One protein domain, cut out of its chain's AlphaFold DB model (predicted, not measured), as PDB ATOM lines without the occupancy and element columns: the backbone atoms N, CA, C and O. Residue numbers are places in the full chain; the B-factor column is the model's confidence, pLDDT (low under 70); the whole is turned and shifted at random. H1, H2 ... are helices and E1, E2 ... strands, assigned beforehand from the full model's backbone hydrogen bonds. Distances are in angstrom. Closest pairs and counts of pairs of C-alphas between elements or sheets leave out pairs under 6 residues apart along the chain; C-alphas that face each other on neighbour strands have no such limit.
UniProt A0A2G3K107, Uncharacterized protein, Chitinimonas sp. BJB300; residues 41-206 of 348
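Overview. This is residues 41 to 206 of the 348 residues of an uncharacterized protein of Chitinimonas sp. BJB300 (UniProt A0A2G3K107). One helix, H6, makes the core, with the hairpin of H1 and H2 packed on one side through H1 and the longest helix, H4, crossing H6 on the opposite side. The short H8 packs on H6 and H4 with H7 beyond it, H5 reaches out toward one end, and an unnamed first stretch, residues 41 to 56, runs along the outside. The printed part has 166 residues with one named strand, E1, followed by eight named helices, H1 to H8, and is mostly helix. It is compact, with a radius of gyration of the C-alphas of 15.3 A, and rounded, spanning 44 by 40 by 28 A.

Arrangement. Start with H4, residues 109 to 129, which touches H6, residues 158 to 175, at a steep tilt of 59 degrees; look at the closest C-alphas, those of Gly 116 and Gly 166, 3.6 A apart. H1, residues 63 to 80, touches H6 at a shallow tilt of 23 degrees, the same way, closest at C-alphas 73 and 165, 5.9 A apart. H1 and H2, residues 86 to 100, form a hairpin at 20 degrees, and C-alphas 79 and 86, their closest, are 4.4 A apart. H2 and H6 are apart. With residues 123 to 128 alone, H4 touches H5, residues 137 to 150; the closest C-alphas, 127 and 142, are 6.8 A apart. H8, residues 190 to 195, touches residues 165 to 173 of H6 alone, closest at C-alphas 191 and 169, 5.6 A apart. H7, residues 180 to 185, forms a hairpin with H8, with C-alphas 184 and 190, their closest, 6.6 A apart. H3, residues 102 to 107, is close to but not clearly touching H2. E1, residues 57 to 59, pairs with no named strand. Every O i to N i+4 pair is within hydrogen-bond range in H1, H2, H3, H6, H7 and H8; in H4 it is 16 of 17, in H5 9 of 10.

Along the chain. Find C-alpha 57 at (205.342, 167.792, 143.917), where E1 begins. C-alpha 109 at (203.524, 179.001, 137.699) begins H4, which runs 30.0 A. H6 measures 25.7 A, H1 25.4 A, H2 21.1 A and H5 20.5 A. H8 ends at C-alpha 195, (196.092, 190.517, 144.590).

Size, cuts and confidence. The C-alphas farthest apart, of Pro 60 and Gly 131, are 44.9 A apart. The printed part has no cut, and no link between named elements is long. Mean pLDDT of the printed part is 91.1; look for low confidence, under 70, at residues 45 to 54.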
ATOM      1  N   GLN A  41     194.010 177.661 125.171       85.25
ATOM      2  CA  GLN A  41     195.333 177.768 125.797       85.25
ATOM      3  C   GLN A  41     196.494 177.398 124.880       85.25
ATOM      4  O   GLN A  41     197.631 177.818 125.102       85.25
ATOM      5  N   LYS A  42     196.229 176.655 123.801       82.12
ATOM      6  CA  LYS A  42     197.237 176.333 122.784       82.12
ATOM      7  C   LYS A  42     197.892 177.581 122.178       82.12
ATOM      8  O   LYS A  42     199.029 177.492 121.723       82.12
ATOM      9  N   LYS A  43     197.184 178.715 122.150       80.19
ATOM     10  CA  LYS A  43     197.655 179.982 121.565       80.19
ATOM     11  C   LYS A  43     198.263 180.944 122.581       80.19
ATOM     12  O   LYS A  43     198.767 181.985 122.172       80.19
ATOM     13  N   TRP A  44     198.175 180.639 123.874       83.69
ATOM     14  CA  TRP A  44     198.686 181.527 124.912       83.69
ATOM     15  C   TRP A  44     200.201 181.634 124.813       83.69
ATOM     16  O   TRP A  44     200.875 180.685 124.395       83.69
ATOM     17  N   SER A  45     200.725 182.793 125.205       66.19
ATOM     18  CA  SER A  45     202.160 183.030 125.272       66.19
ATOM     19  C   SER A  45     202.747 182.081 126.308       66.19
ATOM     20  O   SER A  45     202.744 182.346 127.509       66.19
ATOM     21  N   ARG A  46     203.228 180.927 125.846       61.97
ATOM     22  CA  ARG A  46     204.057 180.054 126.662       61.97
ATOM     23  C   ARG A  46     205.363 180.800 126.820       61.97
ATOM     24  O   ARG A  46     206.070 181.004 125.837       61.97
ATOM     25  N   ASP A  47     205.667 181.227 128.033       52.25
ATOM     26  CA  ASP A  47     207.032 181.581 128.386       52.25
ATOM     27  C   ASP A  47     207.866 180.294 128.279       52.25
ATOM     28  O   ASP A  47     208.045 179.544 129.235       52.25
ATOM     29  N   THR A  48     208.270 179.959 127.051       41.41
ATOM     30  CA  THR A  48     209.016 178.746 126.699       41.41
ATOM     31  C   THR A  48     210.459 178.809 127.192       41.41
ATOM     32  O   THR A  48     211.208 177.856 126.988       41.41
ATOM     33  N   SER A  49     210.851 179.909 127.845       38.38
ATOM     34  CA  SER A  49     212.183 180.089 128.415       38.38
ATOM     35  C   SER A  49     212.421 179.238 129.669       38.38
ATOM     36  O   SER A  49     213.573 178.945 129.976       38.38
ATOM     37  N   ASN A  50     211.362 178.754 130.334       41.94
ATOM     38  CA  ASN A  50     211.457 177.774 131.418       41.94
ATOM     39  C   ASN A  50     210.837 176.437 130.998       41.94
ATOM     40  O   ASN A  50     209.675 176.135 131.267       41.94
ATOM     41  N   THR A  51     211.656 175.579 130.391       43.69
ATOM     42  CA  THR A  51     211.360 174.155 130.143       43.69
ATOM     43  C   THR A  51     211.260 173.318 131.431       43.69
ATOM     44  O   THR A  51     211.223 172.095 131.363       43.69
ATOM     45  N   THR A  52     211.238 173.958 132.603       50.59
ATOM     46  CA  THR A  52     211.153 173.346 133.937       50.59
ATOM     47  C   THR A  52     209.737 173.344 134.515       50.59
ATOM     48  O   THR A  52     209.570 173.007 135.685       50.59
ATOM     49  N   ALA A  53     208.718 173.724 133.731       58.50
ATOM     50  CA  ALA A  53     207.320 173.621 134.142       58.50
ATOM     51  C   ALA A  53     206.985 172.156 134.463       58.50
ATOM     52  O   ALA A  53     206.760 171.339 133.571       58.50
ATOM     53  N   SER A  54     206.995 171.840 135.753       67.06
ATOM     54  CA  SER A  54     206.754 170.514 136.299       67.06
ATOM     55  C   SER A  54     205.535 170.588 137.203       67.06
ATOM     56  O   SER A  54     205.432 171.467 138.058       67.06
ATOM     57  N   ARG A  55     204.614 169.642 137.011       74.00
ATOM     58  CA  ARG A  55     203.496 169.389 137.932       74.00
ATOM     59  C   ARG A  55     203.892 168.433 139.063       74.00
ATOM     60  O   ARG A  55     203.049 167.939 139.801       74.00
ATOM     61  N   ALA A  56     205.168 168.059 139.148       83.25
ATOM     62  CA  ALA A  56     205.627 167.159 140.184       83.25
ATOM     63  C   ALA A  56     205.733 167.898 141.516       83.25
ATOM     64  O   ALA A  56     206.332 168.969 141.621       83.25
ATOM     65  N   THR A  57     205.178 167.291 142.557       84.38
ATOM     66  CA  THR A  57     205.342 167.792 143.917       84.38
ATOM     67  C   THR A  57     206.739 167.407 144.414       84.38
ATOM     68  O   THR A  57     207.126 166.242 144.275       84.38
ATOM     69  N   PRO A  58     207.528 168.334 144.983       88.19
ATOM     70  CA  PRO A  58     208.793 167.974 145.613       88.19
ATOM     71  C   PRO A  58     208.585 166.899 146.688       88.19
ATOM     72  O   PRO A  58     207.662 166.999 147.496       88.19
ATOM     73  N   TYR A  59     209.429 165.867 146.683       89.94
ATOM     74  CA  TYR A  59     209.428 164.804 147.686       89.94
ATOM     75  C   TYR A  59     210.708 164.858 148.543       89.94
ATOM     76  O   TYR A  59     211.800 164.971 147.973       89.94
ATOM     77  N   PRO A  60     210.621 164.731 149.885       92.69
ATOM     78  CA  PRO A  60     209.413 164.494 150.685       92.69
ATOM     79  C   PRO A  60     208.442 165.677 150.681       92.69
ATOM     80  O   PRO A  60     208.848 166.826 150.517       92.69
ATOM     81  N   LEU A  61     207.157 165.380 150.879       91.44
ATOM     82  CA  LEU A  61     206.125 166.397 151.047       91.44
ATOM     83  C   LEU A  61     206.422 167.231 152.299       91.44
ATOM     84  O   LEU A  61     206.729 166.672 153.356       91.44
ATOM     85  N   LEU A  62     206.296 168.553 152.177       92.62
ATOM     86  CA  LEU A  62     206.518 169.517 153.256       92.62
ATOM     87  C   LEU A  62     205.192 170.123 153.717       92.62
ATOM     88  O   LEU A  62     204.314 170.398 152.898       92.62
ATOM     89  N   VAL A  63     205.056 170.359 155.023       95.00
ATOM     90  CA  VAL A  63     203.818 170.880 155.627       95.00
ATOM     91  C   VAL A  63     203.648 172.363 155.322       95.00
ATOM     92  O   VAL A  63     202.558 172.806 154.979       95.00
ATOM     93  N   GLU A  64     204.730 173.124 155.411       95.38
ATOM     94  CA  GLU A  64     204.761 174.580 155.333       95.38
ATOM     95  C   GLU A  64     204.189 175.144 154.014       95.38
ATOM     96  O   GLU A  64     203.279 175.980 154.086       95.38
ATOM     97  N   PRO A  65     204.601 174.685 152.809       94.94
ATOM     98  CA  PRO A  65     204.035 175.203 151.562       94.94
ATOM     99  C   PRO A  65     202.562 174.818 151.384       94.94
ATOM    100  O   PRO A  65     201.766 175.629 150.903       94.94
ATOM    101  N   ARG A  66     202.178 173.610 151.818       95.25
ATOM    102  CA  ARG A  66     200.793 173.119 151.754       95.25
ATOM    103  C   ARG A  66     199.898 173.910 152.706       95.25
ATOM    104  O   ARG A  66     198.810 174.330 152.320       95.25
ATOM    105  N   LEU A  67     200.369 174.202 153.920       96.88
ATOM    106  CA  LEU A  67     199.667 175.050 154.886       96.88
ATOM    107  C   LEU A  67     199.438 176.446 154.314       96.88
ATOM    108  O   LEU A  67     198.302 176.915 154.301       96.88
ATOM    109  N   ALA A  68     200.479 177.086 153.780       97.19
ATOM    110  CA  ALA A  68     200.351 178.423 153.213       97.19
ATOM    111  C   ALA A  68     199.357 178.460 152.037       97.19
ATOM    112  O   ALA A  68     198.506 179.350 151.983       97.19
ATOM    113  N   ARG A  69     199.392 177.475 151.127       97.00
ATOM    114  CA  ARG A  69     198.443 177.403 150.001       97.00
ATOM    115  C   ARG A  69     197.011 177.084 150.443       97.00
ATOM    116  O   ARG A  69     196.079 177.689 149.916       97.00
ATOM    117  N   ASN A  70     196.807 176.239 151.455       97.44
ATOM    118  CA  ASN A  70     195.473 176.015 152.028       97.44
ATOM    119  C   ASN A  70     194.932 177.257 152.753       97.44
ATOM    120  O   ASN A  70     193.736 177.536 152.671       97.44
ATOM    121  N   GLN A  71     195.791 178.047 153.400       97.75
ATOM    122  CA  GLN A  71     195.382 179.320 153.995       97.75
ATOM    123  C   GLN A  71     194.987 180.349 152.928       97.75
ATOM    124  O   GLN A  71     193.975 181.030 153.083       97.75
ATOM    125  N   VAL A  72     195.697 180.399 151.791       98.25
ATOM    126  CA  VAL A  72     195.252 181.174 150.617       98.25
ATOM    127  C   VAL A  72     193.860 180.723 150.165       98.25
ATOM    128  O   VAL A  72     192.987 181.566 149.978       98.25
ATOM    129  N   ILE A  73     193.625 179.414 150.024       98.00
ATOM    130  CA  ILE A  73     192.320 178.866 149.615       98.00
ATOM    131  C   ILE A  73     191.212 179.312 150.574       98.00
ATOM    132  O   ILE A  73     190.218 179.883 150.127       98.00
ATOM    133  N   ARG A  74     191.393 179.120 151.884       96.62
ATOM    134  CA  ARG A  74     190.401 179.502 152.901       96.62
ATOM    135  C   ARG A  74     190.128 181.006 152.911       96.62
ATOM    136  O   ARG A  74     188.977 181.425 153.014       96.62
ATOM    137  N   ALA A  75     191.161 181.824 152.735       97.88
ATOM    138  CA  ALA A  75     191.026 183.274 152.659       97.88
ATOM    139  C   ALA A  75     190.270 183.730 151.389       97.88
ATOM    140  O   ALA A  75     189.424 184.628 151.445       97.88
ATOM    141  N   LEU A  76     190.505 183.074 150.249       98.31
ATOM    142  CA  LEU A  76     189.761 183.312 149.006       98.31
ATOM    143  C   LEU A  76     188.304 182.814 149.084       98.31
ATOM    144  O   LEU A  76     187.405 183.450 148.528       98.31
ATOM    145  N   GLU A  77     188.043 181.710 149.787       97.31
ATOM    146  CA  GLU A  77     186.688 181.244 150.110       97.31
ATOM    147  C   GLU A  77     185.958 182.272 150.979       97.31
ATOM    148  O   GLU A  77     184.851 182.691 150.639       97.31
ATOM    149  N   ALA A  78     186.605 182.766 152.037       96.50
ATOM    150  CA  ALA A  78     186.068 183.821 152.890       96.50
ATOM    151  C   ALA A  78     185.720 185.082 152.078       96.50
ATOM    152  O   ALA A  78     184.606 185.600 152.193       96.50
ATOM    153  N   ALA A  79     186.616 185.532 151.192       97.44
ATOM    154  CA  ALA A  79     186.350 186.651 150.285       97.44
ATOM    155  C   ALA A  79     185.169 186.365 149.339       97.44
ATOM    156  O   ALA A  79     184.321 187.229 149.109       97.44
ATOM    157  N   THR A  80     185.068 185.139 148.819       96.75
ATOM    158  CA  THR A  80     183.947 184.703 147.970       96.75
ATOM    159  C   THR A  80     182.612 184.749 148.714       96.75
ATOM    160  O   THR A  80     181.587 185.081 148.113       96.75
ATOM    161  N   PHE A  81     182.621 184.467 150.017       96.06
ATOM    162  CA  PHE A  81     181.448 184.526 150.889       96.06
ATOM    163  C   PHE A  81     181.202 185.909 151.515       96.06
ATOM    164  O   PHE A  81     180.287 186.054 152.320       96.06
ATOM    165  N   GLY A  82     181.957 186.936 151.109       95.00
ATOM    166  CA  GLY A  82     181.715 188.332 151.485       95.00
ATOM    167  C   GLY A  82     182.478 188.827 152.716       95.00
ATOM    168  O   GLY A  82     182.189 189.921 153.198       95.00
ATOM    169  N   MET A  83     183.456 188.071 153.221       96.00
ATOM    170  CA  MET A  83     184.319 188.520 154.320       96.00
ATOM    171  C   MET A  83     185.294 189.596 153.823       96.00
ATOM    172  O   MET A  83     186.075 189.349 152.902       96.00
ATOM    173  N   GLN A  84     185.258 190.781 154.442       91.06
ATOM    174  CA  GLN A  84     185.979 191.976 153.969       91.06
ATOM    175  C   GLN A  84     187.502 191.783 153.892       91.06
ATOM    176  O   GLN A  84     188.113 192.181 152.901       91.06
ATOM    177  N   ASP A  85     188.098 191.106 154.877       96.69
ATOM    178  CA  ASP A  85     189.558 190.960 154.982       96.69
ATOM    179  C   ASP A  85     190.123 189.754 154.216       96.69
ATOM    180  O   ASP A  85     191.341 189.591 154.122       96.69
ATOM    181  N   GLY A  86     189.266 188.923 153.604       97.50
ATOM    182  CA  GLY A  86     189.683 187.660 152.982       97.50
ATOM    183  C   GLY A  86     190.759 187.832 151.901       97.50
ATOM    184  O   GLY A  86     191.723 187.075 151.853       97.50
ATOM    185  N   LEU A  87     190.672 188.880 151.073       98.44
ATOM    186  CA  LEU A  87     191.718 189.157 150.078       98.44
ATOM    187  C   LEU A  87     193.036 189.627 150.720       98.44
ATOM    188  O   LEU A  87     194.108 189.334 150.192       98.44
ATOM    189  N   GLY A  88     192.970 190.335 151.850       98.62
ATOM    190  CA  GLY A  88     194.149 190.773 152.596       98.62
ATOM    191  C   GLY A  88     194.898 189.597 153.225       98.62
ATOM    192  O   GLY A  88     196.119 189.512 153.083       98.62
ATOM    193  N   HIS A  89     194.178 188.653 153.839       98.56
ATOM    194  CA  HIS A  89     194.768 187.412 154.361       98.56
ATOM    195  C   HIS A  89     195.342 186.546 153.231       98.56
ATOM    196  O   HIS A  89     196.467 186.056 153.335       98.56
ATOM    197  N   ALA A  90     194.632 186.426 152.100       98.62
ATOM    198  CA  ALA A  90     195.145 185.720 150.926       98.62
ATOM    199  C   ALA A  90     196.451 186.354 150.412       98.62
ATOM    200  O   ALA A  90     197.404 185.639 150.112       98.62
ATOM    201  N   SER A  91     196.525 187.692 150.368       98.75
ATOM    202  CA  SER A  91     197.740 188.435 150.001       98.75
ATOM    203  C   SER A  91     198.911 188.146 150.940       98.75
ATOM    204  O   SER A  91     200.023 187.884 150.473       98.75
ATOM    205  N   TYR A  92     198.662 188.106 152.251       98.69
ATOM    206  CA  TYR A  92     199.677 187.758 153.243       98.69
ATOM    207  C   TYR A  92     200.232 186.341 153.042       98.69
ATOM    208  O   TYR A  92     201.441 186.181 152.857       98.69
ATOM    209  N   TRP A  93     199.368 185.323 153.011       98.56
ATOM    210  CA  TRP A  93     199.800 183.928 152.873       98.56
ATOM    211  C   TRP A  93     200.458 183.643 151.529       98.56
ATOM    212  O   TRP A  93     201.456 182.925 151.465       98.56
ATOM    213  N   TYR A  94     199.947 184.245 150.457       98.38
ATOM    214  CA  TYR A  94     200.519 184.080 149.130       98.38
ATOM    215  C   TYR A  94     201.918 184.690 149.027       98.38
ATOM    216  O   TYR A  94     202.829 184.074 148.468       98.38
ATOM    217  N   LYS A  95     202.116 185.885 149.597       98.06
ATOM    218  CA  LYS A  95     203.435 186.514 149.678       98.06
ATOM    219  C   LYS A  95     204.398 185.658 150.500       98.06
ATOM    220  O   LYS A  95     205.479 185.352 150.009       98.06
ATOM    221  N   LYS A  96     203.965 185.207 151.682       97.56
ATOM    222  CA  LYS A  96     204.752 184.333 152.557       97.56
ATOM    223  C   LYS A  96     205.186 183.046 151.849       97.56
ATOM    224  O   LYS A  96     206.363 182.716 151.866       97.56
ATOM    225  N   TRP A  97     204.275 182.364 151.152       97.44
ATOM    226  CA  TRP A  97     204.604 181.162 150.374       97.44
ATOM    227  C   TRP A  97     205.644 181.433 149.278       97.44
ATOM    228  O   TRP A  97     206.590 180.663 149.139       97.44
ATOM    229  N   LYS A  98     205.509 182.530 148.519       96.62
ATOM    230  CA  LYS A  98     206.485 182.882 147.472       96.62
ATOM    231  C   LYS A  98     207.869 183.210 148.037       96.62
ATOM    232  O   LYS A  98     208.862 182.910 147.380       96.62
ATOM    233  N   GLU A  99     207.929 183.841 149.207       97.12
ATOM    234  CA  GLU A  99     209.180 184.206 149.884       97.12
ATOM    235  C   GLU A  99     209.871 182.984 150.505       97.12
ATOM    236  O   GLU A  99     211.072 182.806 150.313       97.12
ATOM    237  N   ASP A 100     209.111 182.119 151.179       96.62
ATOM    238  CA  ASP A 100     209.643 180.946 151.880       96.62
ATOM    239  C   ASP A 100     209.926 179.765 150.924       96.62
ATOM    240  O   ASP A 100     210.812 178.946 151.181       96.62
ATOM    241  N   HIS A 101     209.208 179.673 149.795       93.88
ATOM    242  CA  HIS A 101     209.294 178.564 148.832       93.88
ATOM    243  C   HIS A 101     209.390 179.030 147.358       93.88
ATOM    244  O   HIS A 101     208.597 178.606 146.508       93.88
ATOM    245  N   PRO A 102     210.386 179.862 146.992       92.44
ATOM    246  CA  PRO A 102     210.462 180.501 145.672       92.44
ATOM    247  C   PRO A 102     210.625 179.514 144.506       92.44
ATOM    248  O   PRO A 102     210.131 179.767 143.403       92.44
ATOM    249  N   ALA A 103     211.299 178.381 144.735       87.62
ATOM    250  CA  ALA A 103     211.467 177.335 143.727       87.62
ATOM    251  C   ALA A 103     210.128 176.669 143.383       87.62
ATOM    252  O   ALA A 103     209.779 176.561 142.209       87.62
ATOM    253  N   GLU A 104     209.341 176.295 144.399       88.88
ATOM    254  CA  GLU A 104     208.003 175.732 144.196       88.88
ATOM    255  C   GLU A 104     207.098 176.750 143.495       88.88
ATOM    256  O   GLU A 104     206.474 176.425 142.483       88.88
ATOM    257  N   ALA A 105     207.105 178.005 143.959       91.19
ATOM    258  CA  ALA A 105     206.322 179.070 143.350       91.19
ATOM    259  C   ALA A 105     206.652 179.285 141.869       91.19
ATOM    260  O   ALA A 105     205.750 179.510 141.057       91.19
ATOM    261  N   THR A 106     207.929 179.197 141.499       88.62
ATOM    262  CA  THR A 106     208.376 179.301 140.105       88.62
ATOM    263  C   THR A 106     207.907 178.104 139.283       88.62
ATOM    264  O   THR A 106     207.301 178.300 138.229       88.62
ATOM    265  N   ASN A 107     208.122 176.884 139.777       84.75
ATOM    266  CA  ASN A 107     207.833 175.653 139.041       84.75
ATOM    267  C   ASN A 107     206.336 175.474 138.763       84.75
ATOM    268  O   ASN A 107     205.958 175.121 137.646       84.75
ATOM    269  N   ILE A 108     205.475 175.805 139.733       87.94
ATOM    270  CA  ILE A 108     204.024 175.647 139.579       87.94
ATOM    271  C   ILE A 108     203.363 176.769 138.771       87.94
ATOM    272  O   ILE A 108     202.189 176.668 138.433       87.94
ATOM    273  N   LYS A 109     204.092 177.837 138.407       90.56
ATOM    274  CA  LYS A 109     203.524 179.001 137.699       90.56
ATOM    275  C   LYS A 109     202.638 178.609 136.527       90.56
ATOM    276  O   LYS A 109     201.534 179.130 136.385       90.56
ATOM    277  N   HIS A 110     203.162 177.735 135.673       86.38
ATOM    278  CA  HIS A 110     202.466 177.320 134.469       86.38
ATOM    279  C   HIS A 110     201.168 176.588 134.806       86.38
ATOM    280  O   HIS A 110     200.152 176.871 134.188       86.38
ATOM    281  N   TYR A 111     201.196 175.728 135.822       88.19
ATOM    282  CA  TYR A 111     200.051 174.938 136.255       88.19
ATOM    283  C   TYR A 111     198.979 175.803 136.946       88.19
ATOM    284  O   TYR A 111     197.806 175.713 136.596       88.19
ATOM    285  N   ASP A 112     199.372 176.729 137.835       93.19
ATOM    286  CA  ASP A 112     198.465 177.733 138.429       93.19
ATOM    287  C   ASP A 112     197.715 178.531 137.336       93.19
ATOM    288  O   ASP A 112     196.563 178.930 137.520       93.19
ATOM    289  N   ILE A 113     198.366 178.771 136.190       92.94
ATOM    290  CA  ILE A 113     197.773 179.428 135.021       92.94
ATOM    291  C   ILE A 113     196.877 178.464 134.246       92.94
ATOM    292  O   ILE A 113     195.695 178.752 134.067       92.94
ATOM    293  N   SER A 114     197.424 177.357 133.744       90.81
ATOM    294  CA  SER A 114     196.734 176.499 132.784       90.81
ATOM    295  C   SER A 114     195.576 175.752 133.431       90.81
ATOM    296  O   SER A 114     194.446 175.820 132.965       90.81
ATOM    297  N   GLU A 115     195.844 175.083 134.539       90.50
ATOM    298  CA  GLU A 115     194.926 174.143 135.179       90.50
ATOM    299  C   GLU A 115     193.974 174.892 136.106       90.50
ATOM    300  O   GLU A 115     192.771 174.642 136.102       90.50
ATOM    301  N   GLY A 116     194.472 175.925 136.791       94.56
ATOM    302  CA  GLY A 116     193.628 176.829 137.567       94.56
ATOM    303  C   GLY A 116     192.575 177.560 136.722       94.56
ATOM    304  O   GLY A 116     191.426 177.693 137.145       94.56
ATOM    305  N   SER A 117     192.930 178.032 135.520       95.38
ATOM    306  CA  SER A 117     191.945 178.665 134.629       95.38
ATOM    307  C   SER A 117     191.023 177.654 133.941       95.38
ATOM    308  O   SER A 117     189.859 177.981 133.712       95.38
ATOM    309  N   ALA A 118     191.498 176.437 133.666       94.88
ATOM    310  CA  ALA A 118     190.668 175.359 133.139       94.88
ATOM    311  C   ALA A 118     189.588 174.922 134.147       94.88
ATOM    312  O   ALA A 118     188.419 174.892 133.772       94.88
ATOM    313  N   GLU A 119     189.927 174.762 135.434       96.06
ATOM    314  CA  GLU A 119     188.960 174.448 136.506       96.06
ATOM    315  C   GLU A 119     187.864 175.521 136.627       96.06
ATOM    316  O   GLU A 119     186.672 175.228 136.780       96.06
ATOM    317  N   TYR A 120     188.254 176.798 136.535       97.44
ATOM    318  CA  TYR A 120     187.298 177.903 136.512       97.44
ATOM    319  C   TYR A 120     186.342 177.778 135.310       97.44
ATOM    320  O   TYR A 120     185.126 177.884 135.487       97.44
ATOM    321  N   ILE A 121     186.858 177.512 134.104       96.94
ATOM    322  CA  ILE A 121     186.042 177.365 132.888       96.94
ATOM    323  C   ILE A 121     185.141 176.130 132.946       96.94
ATOM    324  O   ILE A 121     183.969 176.241 132.584       96.94
ATOM    325  N   GLU A 122     185.639 174.995 133.438       96.38
ATOM    326  CA  GLU A 122     184.836 173.799 133.701       96.38
ATOM    327  C   GLU A 122     183.647 174.148 134.605       96.38
ATOM    328  O   GLU A 122     182.492 173.865 134.274       96.38
ATOM    329  N   THR A 123     183.913 174.836 135.718       96.88
ATOM    330  CA  THR A 123     182.870 175.225 136.673       96.88
ATOM    331  C   THR A 123     181.853 176.175 136.039       96.88
ATOM    332  O   THR A 123     180.642 175.984 136.188       96.88
ATOM    333  N   VAL A 124     182.314 177.176 135.280       97.38
ATOM    334  CA  VAL A 124     181.430 178.087 134.536       97.38
ATOM    335  C   VAL A 124     180.543 177.317 133.562       97.38
ATOM    336  O   VAL A 124     179.331 177.529 133.550       97.38
ATOM    337  N   ALA A 125     181.125 176.425 132.762       96.81
ATOM    338  CA  ALA A 125     180.400 175.663 131.758       96.81
ATOM    339  C   ALA A 125     179.348 174.750 132.391       96.81
ATOM    340  O   ALA A 125     178.210 174.725 131.925       96.81
ATOM    341  N   ASN A 126     179.685 174.067 133.488       95.88
ATOM    342  CA  ASN A 126     178.753 173.221 134.231       95.88
ATOM    343  C   ASN A 126     177.546 174.006 134.764       95.88
ATOM    344  O   ASN A 126     176.421 173.504 134.747       95.88
ATOM    345  N   ILE A 127     177.751 175.241 135.223       96.81
ATOM    346  CA  ILE A 127     176.661 176.106 135.691       96.81
ATOM    347  C   ILE A 127     175.824 176.603 134.505       96.81
ATOM    348  O   ILE A 127     174.598 176.538 134.542       96.81
ATOM    349  N   VAL A 128     176.457 177.056 133.421       97.12
ATOM    350  CA  VAL A 128     175.737 177.529 132.225       97.12
ATOM    351  C   VAL A 128     174.923 176.404 131.575       97.12
ATOM    352  O   VAL A 128     173.791 176.633 131.155       97.12
ATOM    353  N   ALA A 129     175.439 175.172 131.563       95.19
ATOM    354  CA  ALA A 129     174.737 173.995 131.047       95.19
ATOM    355  C   ALA A 129     173.449 173.662 131.823       95.19
ATOM    356  O   ALA A 129     172.544 173.040 131.270       95.19
ATOM    357  N   GLN A 130     173.324 174.118 133.074       94.31
ATOM    358  CA  GLN A 130     172.092 174.007 133.867       94.31
ATOM    359  C   GLN A 130     171.058 175.100 133.533       94.31
ATOM    360  O   GLN A 130     169.989 175.144 134.140       94.31
ATOM    361  N   GLY A 131     171.349 175.986 132.574       96.06
ATOM    362  CA  GLY A 131     170.452 177.053 132.122       96.06
ATOM    363  C   GLY A 131     170.639 178.393 132.839       96.06
ATOM    364  O   GLY A 131     169.882 179.331 132.584       96.06
ATOM    365  N   TYR A 132     171.640 178.522 133.716       97.38
ATOM    366  CA  TYR A 132     171.956 179.798 134.356       97.38
ATOM    367  C   TYR A 132     172.677 180.738 133.382       97.38
ATOM    368  O   TYR A 132     173.681 180.380 132.767       97.38
ATOM    369  N   VAL A 133     172.199 181.978 133.273       96.69
ATOM    370  CA  VAL A 133     172.813 182.997 132.409       96.69
ATOM    371  C   VAL A 133     174.082 183.535 133.064       96.69
ATOM    372  O   VAL A 133     174.016 184.079 134.169       96.69
ATOM    373  N   PHE A 134     175.226 183.420 132.387       94.31
ATOM    374  CA  PHE A 134     176.510 183.927 132.878       94.31
ATOM    375  C   PHE A 134     176.417 185.400 133.310       94.31
ATOM    376  O   PHE A 134     175.832 186.228 132.613       94.31
ATOM    377  N   GLY A 135     176.971 185.722 134.482       90.31
ATOM    378  CA  GLY A 135     176.947 187.076 135.049       90.31
ATOM    379  C   GLY A 135     175.627 187.494 135.715       90.31
ATOM    380  O   GLY A 135     175.603 188.510 136.404       90.31
ATOM    381  N   SER A 136     174.543 186.720 135.581       95.50
ATOM    382  CA  SER A 136     173.288 186.995 136.299       95.50
ATOM    383  C   SER A 136     173.421 186.777 137.819       95.50
ATOM    384  O   SER A 136     174.278 186.003 138.261       95.50
ATOM    385  N   PRO A 137     172.546 187.381 138.650       95.69
ATOM    386  CA  PRO A 137     172.503 187.090 140.084       95.69
ATOM    387  C   PRO A 137     172.318 185.597 140.390       95.69
ATOM    388  O   PRO A 137     172.954 185.065 141.295       95.69
ATOM    389  N   GLN A 138     171.498 184.895 139.602       96.88
ATOM    390  CA  GLN A 138     171.256 183.460 139.755       96.88
ATOM    391  C   GLN A 138     172.519 182.640 139.466       96.88
ATOM    392  O   GLN A 138     172.811 181.696 140.198       96.88
ATOM    393  N   TYR A 139     173.295 183.030 138.451       97.06
ATOM    394  CA  TYR A 139     174.606 182.439 138.179       97.06
ATOM    395  C   TYR A 139     175.577 182.651 139.346       97.06
ATOM    396  O   TYR A 139     176.258 181.712 139.747       97.06
ATOM    397  N   GLN A 140     175.617 183.850 139.934       95.00
ATOM    398  CA  GLN A 140     176.499 184.130 141.075       95.00
ATOM    399  C   GLN A 140     176.131 183.303 142.313       95.00
ATOM    400  O   GLN A 140     177.022 182.816 143.018       95.00
ATOM    401  N   THR A 141     174.836 183.089 142.555       96.25
ATOM    402  CA  THR A 141     174.366 182.158 143.589       96.25
ATOM    403  C   THR A 141     174.813 180.731 143.277       96.25
ATOM    404  O   THR A 141     175.436 180.104 144.129       96.25
ATOM    405  N   ALA A 142     174.589 180.237 142.053       97.38
ATOM    406  CA  ALA A 142     174.993 178.887 141.648       97.38
ATOM    407  C   ALA A 142     176.513 178.662 141.764       97.38
ATOM    408  O   ALA A 142     176.945 177.640 142.291       97.38
ATOM    409  N   MET A 143     177.324 179.643 141.357       97.44
ATOM    410  CA  MET A 143     178.783 179.625 141.515       97.44
ATOM    411  C   MET A 143     179.194 179.561 142.988       97.44
ATOM    412  O   MET A 143     180.061 178.776 143.365       97.44
ATOM    413  N   THR A 144     178.545 180.350 143.845       96.31
ATOM    414  CA  THR A 144     178.826 180.340 145.287       96.31
ATOM    415  C   THR A 144     178.456 178.998 145.926       96.31
ATOM    416  O   THR A 144     179.212 178.500 146.758       96.31
ATOM    417  N   GLU A 145     177.335 178.389 145.527       96.38
ATOM    418  CA  GLU A 145     176.955 177.045 145.983       96.38
ATOM    419  C   GLU A 145     177.950 175.977 145.522       96.38
ATOM    420  O   GLU A 145     178.336 175.120 146.316       96.38
ATOM    421  N   GLU A 146     178.412 176.033 144.272       95.06
ATOM    422  CA  GLU A 146     179.407 175.086 143.762       95.06
ATOM    423  C   GLU A 146     180.736 175.212 144.515       95.06
ATOM    424  O   GLU A 146     181.291 174.223 144.999       95.06
ATOM    425  N   ILE A 147     181.191 176.445 144.747       95.94
ATOM    426  CA  ILE A 147     182.358 176.717 145.588       95.94
ATOM    427  C   ILE A 147     182.143 176.162 147.003       95.94
ATOM    428  O   ILE A 147     183.059 175.546 147.558       95.94
ATOM    429  N   ARG A 148     180.944 176.294 147.581       95.25
ATOM    430  CA  ARG A 148     180.635 175.767 148.918       95.25
ATOM    431  C   ARG A 148     180.760 174.245 149.005       95.25
ATOM    432  O   ARG A 148     181.304 173.758 149.992       95.25
ATOM    433  N   LYS A 149     180.360 173.488 147.975       91.06
ATOM    434  CA  LYS A 149     180.509 172.013 147.937       91.06
ATOM    435  C   LYS A 149     181.969 171.548 148.037       91.06
ATOM    436  O   LYS A 149     182.240 170.436 148.497       91.06
ATOM    437  N   GLY A 150     182.905 172.379 147.581       84.69
ATOM    438  CA  GLY A 150     184.346 172.138 147.672       84.69
ATOM    439  C   GLY A 150     185.024 172.730 148.911       84.69
ATOM    440  O   GLY A 150     186.201 172.455 149.116       84.69
ATOM    441  N   SER A 151     184.317 173.531 149.715       86.50
ATOM    442  CA  SER A 151     184.906 174.246 150.857       86.50
ATOM    443  C   SER A 151     185.257 173.302 152.007       86.50
ATOM    444  O   SER A 151     184.702 172.206 152.114       86.50
ATOM    445  N   ASN A 152     186.173 173.731 152.878       77.31
ATOM    446  CA  ASN A 152     186.699 172.952 154.013       77.31
ATOM    447  C   ASN A 152     187.442 171.658 153.634       77.31
ATOM    448  O   ASN A 152     187.763 170.856 154.508       77.31
ATOM    449  N   LYS A 153     187.730 171.434 152.347       83.06
ATOM    450  CA  LYS A 153     188.588 170.329 151.918       83.06
ATOM    451  C   LYS A 153     190.042 170.766 151.997       83.06
ATOM    452  O   LYS A 153     190.476 171.617 151.225       83.06
ATOM    453  N   THR A 154     190.789 170.156 152.907       86.06
ATOM    454  CA  THR A 154     192.244 170.305 152.966       86.06
ATOM    455  C   THR A 154     192.868 169.597 151.765       86.06
ATOM    456  O   THR A 154     192.611 168.417 151.519       86.06
ATOM    457  N   THR A 155     193.672 170.330 151.002       84.44
ATOM    458  CA  THR A 155     194.380 169.836 149.813       84.44
ATOM    459  C   THR A 155     195.837 169.535 150.155       84.44
ATOM    460  O   THR A 155     196.433 170.217 150.985       84.44
ATOM    461  N   GLN A 156     196.399 168.478 149.566       81.12
ATOM    462  CA  GLN A 156     197.762 168.002 149.875       81.12
ATOM    463  C   GLN A 156     198.664 167.933 148.648       81.12
ATOM    464  O   GLN A 156     199.882 167.844 148.786       81.12
ATOM    465  N   SER A 157     198.081 168.013 147.450       82.06
ATOM    466  CA  SER A 157     198.832 168.072 146.206       82.06
ATOM    467  C   SER A 157     198.784 169.465 145.603       82.06
ATOM    468  O   SER A 157     197.764 170.163 145.640       82.06
ATOM    469  N   ILE A 158     199.901 169.837 144.991       85.81
ATOM    470  CA  ILE A 158     200.051 171.131 144.342       85.81
ATOM    471  C   ILE A 158     199.055 171.316 143.182       85.81
ATOM    472  O   ILE A 158     198.574 172.424 142.938       85.81
ATOM    473  N   ASP A 159     198.667 170.214 142.533       83.00
ATOM    474  CA  ASP A 159     197.692 170.198 141.446       83.00
ATOM    475  C   ASP A 159     196.293 170.598 141.939       83.00
ATOM    476  O   ASP A 159     195.666 171.505 141.391       83.00
ATOM    477  N   GLN A 160     195.821 169.969 143.023       88.06
ATOM    478  CA  GLN A 160     194.507 170.258 143.610       88.06
ATOM    479  C   GLN A 160     194.426 171.681 144.160       88.06
ATOM    480  O   GLN A 160     193.404 172.354 144.011       88.06
ATOM    481  N   GLU A 161     195.513 172.152 144.770       93.75
ATOM    482  CA  GLU A 161     195.622 173.533 145.231       93.75
ATOM    483  C   GLU A 161     195.491 174.515 144.060       93.75
ATOM    484  O   GLU A 161     194.780 175.510 144.171       93.75
ATOM    485  N   SER A 162     196.145 174.226 142.930       94.25
ATOM    486  CA  SER A 162     196.128 175.080 141.736       94.25
ATOM    487  C   SER A 162     194.732 175.184 141.121       94.25
ATOM    488  O   SER A 162     194.286 176.291 140.815       94.25
ATOM    489  N   TYR A 163     194.008 174.062 141.019       94.38
ATOM    490  CA  TYR A 163     192.597 174.048 140.613       94.38
ATOM    491  C   TYR A 163     191.760 174.962 141.500       94.38
ATOM    492  O   TYR A 163     191.095 175.886 141.026       94.38
ATOM    493  N   ARG A 164     191.851 174.755 142.817       96.81
ATOM    494  CA  ARG A 164     191.026 175.486 143.773       96.81
ATOM    495  C   ARG A 164     191.340 176.980 143.786       96.81
ATOM    496  O   ARG A 164     190.417 177.796 143.772       96.81
ATOM    497  N   ILE A 165     192.621 177.343 143.780       98.00
ATOM    498  CA  ILE A 165     193.075 178.737 143.728       98.00
ATOM    499  C   ILE A 165     192.630 179.399 142.423       98.00
ATOM    500  O   ILE A 165     192.163 180.539 142.456       98.00
ATOM    501  N   GLY A 166     192.739 178.702 141.292       97.50
ATOM    502  CA  GLY A 166     192.314 179.199 139.987       97.50
ATOM    503  C   GLY A 166     190.814 179.470 139.909       97.50
ATOM    504  O   GLY A 166     190.424 180.584 139.549       97.50
ATOM    505  N   LEU A 167     189.986 178.516 140.347       97.81
ATOM    506  CA  LEU A 167     188.531 178.669 140.453       97.81
ATOM    507  C   LEU A 167     188.141 179.897 141.282       97.81
ATOM    508  O   LEU A 167     187.394 180.764 140.818       97.81
ATOM    509  N   LEU A 168     188.663 179.987 142.508       98.44
ATOM    510  CA  LEU A 168     188.337 181.074 143.429       98.44
ATOM    511  C   LEU A 168     188.813 182.427 142.890       98.44
ATOM    512  O   LEU A 168     188.067 183.408 142.926       98.44
ATOM    513  N   SER A 169     190.031 182.472 142.346       98.44
ATOM    514  CA  SER A 169     190.600 183.699 141.792       98.44
ATOM    515  C   SER A 169     189.825 184.179 140.570       98.44
ATOM    516  O   SER A 169     189.483 185.357 140.501       98.44
ATOM    517  N   GLY A 170     189.495 183.278 139.639       97.75
ATOM    518  CA  GLY A 170     188.713 183.595 138.443       97.75
ATOM    519  C   GLY A 170     187.319 184.124 138.780       97.75
ATOM    520  O   GLY A 170     186.919 185.169 138.269       97.75
ATOM    521  N   ASN A 171     186.617 183.483 139.722       97.44
ATOM    522  CA  ASN A 171     185.320 183.962 140.213       97.44
ATOM    523  C   ASN A 171     185.415 185.373 140.827       97.44
ATOM    524  O   ASN A 171     184.607 186.250 140.516       97.44
ATOM    525  N   LEU A 172     186.410 185.626 141.682       97.44
ATOM    526  CA  LEU A 172     186.595 186.938 142.313       97.44
ATOM    527  C   LEU A 172     187.000 188.024 141.303       97.44
ATOM    528  O   LEU A 172     186.562 189.169 141.429       97.44
ATOM    529  N   LEU A 173     187.799 187.685 140.290       97.19
ATOM    530  CA  LEU A 173     188.195 188.603 139.217       97.19
ATOM    531  C   LEU A 173     187.030 188.987 138.301       97.19
ATOM    532  O   LEU A 173     186.912 190.158 137.925       97.19
ATOM    533  N   ASP A 174     186.150 188.035 137.992       95.44
ATOM    534  CA  ASP A 174     184.908 188.287 137.261       95.44
ATOM    535  C   ASP A 174     183.968 189.210 138.038       95.44
ATOM    536  O   ASP A 174     183.420 190.155 137.471       95.44
ATOM    537  N   ARG A 175     183.815 188.992 139.351       93.75
ATOM    538  CA  ARG A 175     183.006 189.869 140.215       93.75
ATOM    539  C   ARG A 175     183.536 191.302 140.261       93.75
ATOM    540  O   ARG A 175     182.749 192.232 140.409       93.75
ATOM    541  N   LYS A 176     184.854 191.486 140.122       92.75
ATOM    542  CA  LYS A 176     185.488 192.811 140.019       92.75
ATOM    543  C   LYS A 176     185.304 193.468 138.642       92.75
ATOM    544  O   LYS A 176     185.655 194.636 138.506       92.75
ATOM    545  N   GLY A 177     184.790 192.754 137.634       87.94
ATOM    546  CA  GLY A 177     184.586 193.289 136.282       87.94
ATOM    547  C   GLY A 177     185.891 193.681 135.583       87.94
ATOM    548  O   GLY A 177     185.948 194.706 134.913       87.94
ATOM    549  N   THR A 178     186.961 192.911 135.799       87.44
ATOM    550  CA  THR A 178     188.292 193.200 135.234       87.44
ATOM    551  C   THR A 178     188.543 192.446 133.928       87.44
ATOM    552  O   THR A 178     188.045 191.342 133.737       87.44
ATOM    553  N   GLU A 179     189.406 192.980 133.061       89.81
ATOM    554  CA  GLU A 179     189.885 192.311 131.836       89.81
ATOM    555  C   GLU A 179     191.012 191.298 132.138       89.81
ATOM    556  O   GLU A 179     192.089 191.302 131.537       89.81
ATOM    557  N   TRP A 180     190.808 190.448 133.148       94.56
ATOM    558  CA  TRP A 180     191.847 189.557 133.672       94.56
ATOM    559  C   TRP A 180     192.223 188.422 132.719       94.56
ATOM    560  O   TRP A 180     193.366 187.971 132.731       94.56
ATOM    561  N   LYS A 181     191.287 187.981 131.871       93.19
ATOM    562  CA  LYS A 181     191.482 186.851 130.950       93.19
ATOM    563  C   LYS A 181     192.659 187.121 130.012       93.19
ATOM    564  O   LYS A 181     193.593 186.331 130.003       93.19
ATOM    565  N   THR A 182     192.711 188.295 129.378       91.81
ATOM    566  CA  THR A 182     193.825 188.726 128.510       91.81
ATOM    567  C   THR A 182     195.178 188.733 129.228       91.81
ATOM    568  O   THR A 182     196.206 188.426 128.630       91.81
ATOM    569  N   ARG A 183     195.218 189.067 130.523       93.06
ATOM    570  CA  ARG A 183     196.465 189.048 131.310       93.06
ATOM    571  C   ARG A 183     196.975 187.624 131.534       93.06
ATOM    572  O   ARG A 183     198.178 187.383 131.450       93.06
ATOM    573  N   ILE A 184     196.071 186.669 131.733       92.81
ATOM    574  CA  ILE A 184     196.427 185.247 131.830       92.81
ATOM    575  C   ILE A 184     196.959 184.706 130.508       92.81
ATOM    576  O   ILE A 184     197.952 183.982 130.515       92.81
ATOM    577  N   GLU A 185     196.361 185.088 129.377       90.56
ATOM    578  CA  GLU A 185     196.859 184.681 128.050       90.56
ATOM    579  C   GLU A 185     198.316 185.123 127.816       90.56
ATOM    580  O   GLU A 185     199.055 184.490 127.061       90.56
ATOM    581  N   ASN A 186     198.734 186.188 128.508       89.12
ATOM    582  CA  ASN A 186     200.090 186.731 128.512       89.12
ATOM    583  C   ASN A 186     200.990 186.173 129.633       89.12
ATOM    584  O   ASN A 186     202.113 186.642 129.811       89.12
ATOM    585  N   GLY A 187     200.536 185.162 130.379       89.19
ATOM    586  CA  GLY A 187     201.356 184.423 131.341       89.19
ATOM    587  C   GLY A 187     201.345 184.957 132.778       89.19
ATOM    588  O   GLY A 187     202.227 184.596 133.567       89.19
ATOM    589  N   GLU A 188     200.380 185.805 133.144       92.75
ATOM    590  CA  GLU A 188     200.153 186.210 134.538       92.75
ATOM    591  C   GLU A 188     199.257 185.203 135.279       92.75
ATOM    592  O   GLU A 188     198.281 184.708 134.719       92.75
ATOM    593  N   ARG A 189     199.549 184.896 136.554       93.69
ATOM    594  CA  ARG A 189     198.685 183.993 137.339       93.69
ATOM    595  C   ARG A 189     197.378 184.698 137.722       93.69
ATOM    596  O   ARG A 189     197.443 185.856 138.142       93.69
ATOM    597  N   PRO A 190     196.222 184.003 137.725       96.44
ATOM    598  CA  PRO A 190     194.971 184.558 138.247       96.44
ATOM    599  C   PRO A 190     195.135 185.198 139.637       96.44
ATOM    600  O   PRO A 190     194.680 186.314 139.877       96.44
ATOM    601  N   LEU A 191     195.846 184.521 140.543       98.00
ATOM    602  CA  LEU A 191     196.049 185.005 141.906       98.00
ATOM    603  C   LEU A 191     196.951 186.253 141.971       98.00
ATOM    604  O   LEU A 191     196.653 187.178 142.726       98.00
ATOM    605  N   ASP A 192     198.005 186.326 141.146       97.12
ATOM    606  CA  ASP A 192     198.856 187.524 141.035       97.12
ATOM    607  C   ASP A 192     198.027 188.732 140.545       97.12
ATOM    608  O   ASP A 192     198.123 189.828 141.101       97.12
ATOM    609  N   ILE A 193     197.154 188.529 139.548       97.44
ATOM    610  CA  ILE A 193     196.254 189.572 139.028       97.44
ATOM    611  C   ILE A 193     195.305 190.050 140.134       97.44
ATOM    612  O   ILE A 193     195.197 191.258 140.374       97.44
ATOM    613  N   LEU A 194     194.643 189.111 140.823       98.19
ATOM    614  CA  LEU A 194     193.639 189.394 141.851       98.19
ATOM    615  C   LEU A 194     194.195 190.230 143.009       98.19
ATOM    616  O   LEU A 194     193.481 191.108 143.510       98.19
ATOM    617  N   LEU A 195     195.439 189.949 143.409       98.00
ATOM    618  CA  LEU A 195     196.092 190.517 144.590       98.00
ATOM    619  C   LEU A 195     197.029 191.695 144.286       98.00
ATOM    620  O   LEU A 195     197.554 192.295 145.221       98.00
ATOM    621  N   SER A 196     197.222 192.058 143.014       94.81
ATOM    622  CA  SER A 196     198.180 193.094 142.574       94.81
ATOM    623  C   SER A 196     198.096 194.436 143.320       94.81
ATOM    624  O   SER A 196     199.114 195.100 143.485       94.81
ATOM    625  N   ASN A 197     196.912 194.811 143.818       93.12
ATOM    626  CA  ASN A 197     196.679 196.035 144.595       93.12
ATOM    627  C   ASN A 197     196.055 195.756 145.974       93.12
ATOM    628  O   ASN A 197     195.357 196.604 146.529       93.12
ATOM    629  N   THR A 198     196.241 194.552 146.516       97.44
ATOM    630  CA  THR A 198     195.680 194.161 147.812       97.44
ATOM    631  C   THR A 198     196.780 194.117 148.872       97.44
ATOM    632  O   THR A 198     197.639 193.231 148.810       97.44
ATOM    633  N   PRO A 199     196.777 195.037 149.857       97.75
ATOM    634  CA  PRO A 199     197.773 195.019 150.920       97.75
ATOM    635  C   PRO A 199     197.634 193.738 151.763       97.75
ATOM    636  O   PRO A 199     196.507 193.323 152.050       97.75
ATOM    637  N   PRO A 200     198.750 193.099 152.157       98.25
ATOM    638  CA  PRO A 200     198.707 191.914 153.000       98.25
ATOM    639  C   PRO A 200     198.225 192.279 154.406       98.25
ATOM    640  O   PRO A 200     198.741 193.213 155.022       98.25
ATOM    641  N   ILE A 201     197.268 191.511 154.917       98.50
ATOM    642  CA  ILE A 201     196.810 191.581 156.305       98.50
ATOM    643  C   ILE A 201     197.360 190.335 157.011       98.50
ATOM    644  O   ILE A 201     196.990 189.227 156.622       98.50
ATOM    645  N   PRO A 202     198.279 190.483 157.984       97.38
ATOM    646  CA  PRO A 202     198.844 189.347 158.701       97.38
ATOM    647  C   PRO A 202     197.777 188.508 159.399       97.38
ATOM    648  O   PRO A 202     196.902 189.042 160.076       97.38
ATOM    649  N   GLU A 203     197.908 187.192 159.285       93.75
ATOM    650  CA  GLU A 203     197.034 186.218 159.929       93.75
ATOM    651  C   GLU A 203     197.892 185.109 160.551       93.75
ATOM    652  O   GLU A 203     198.926 184.712 160.004       93.75
ATOM    653  N   SER A 204     197.483 184.615 161.718       93.19
ATOM    654  CA  SER A 204     198.118 183.449 162.332       93.19
ATOM    655  C   SER A 204     197.712 182.173 161.599       93.19
ATOM    656  O   SER A 204     196.587 182.059 161.112       93.19
ATOM    657  N   ALA A 205     198.616 181.193 161.534       91.62
ATOM    658  CA  ALA A 205     198.261 179.869 161.030       91.62
ATOM    659  C   ALA A 205     197.097 179.285 161.847       91.62
ATOM    660  O   ALA A 205     197.077 179.420 163.072       91.62
ATOM    661  N   ASP A 206     196.148 178.631 161.176       92.88
ATOM    662  CA  ASP A 206     195.127 177.844 161.861       92.88
ATOM    663  C   ASP A 206     195.789 176.581 162.447       92.88
ATOM    664  O   ASP A 206     196.239 175.720 161.680       92.88
TER     665      ASP A 206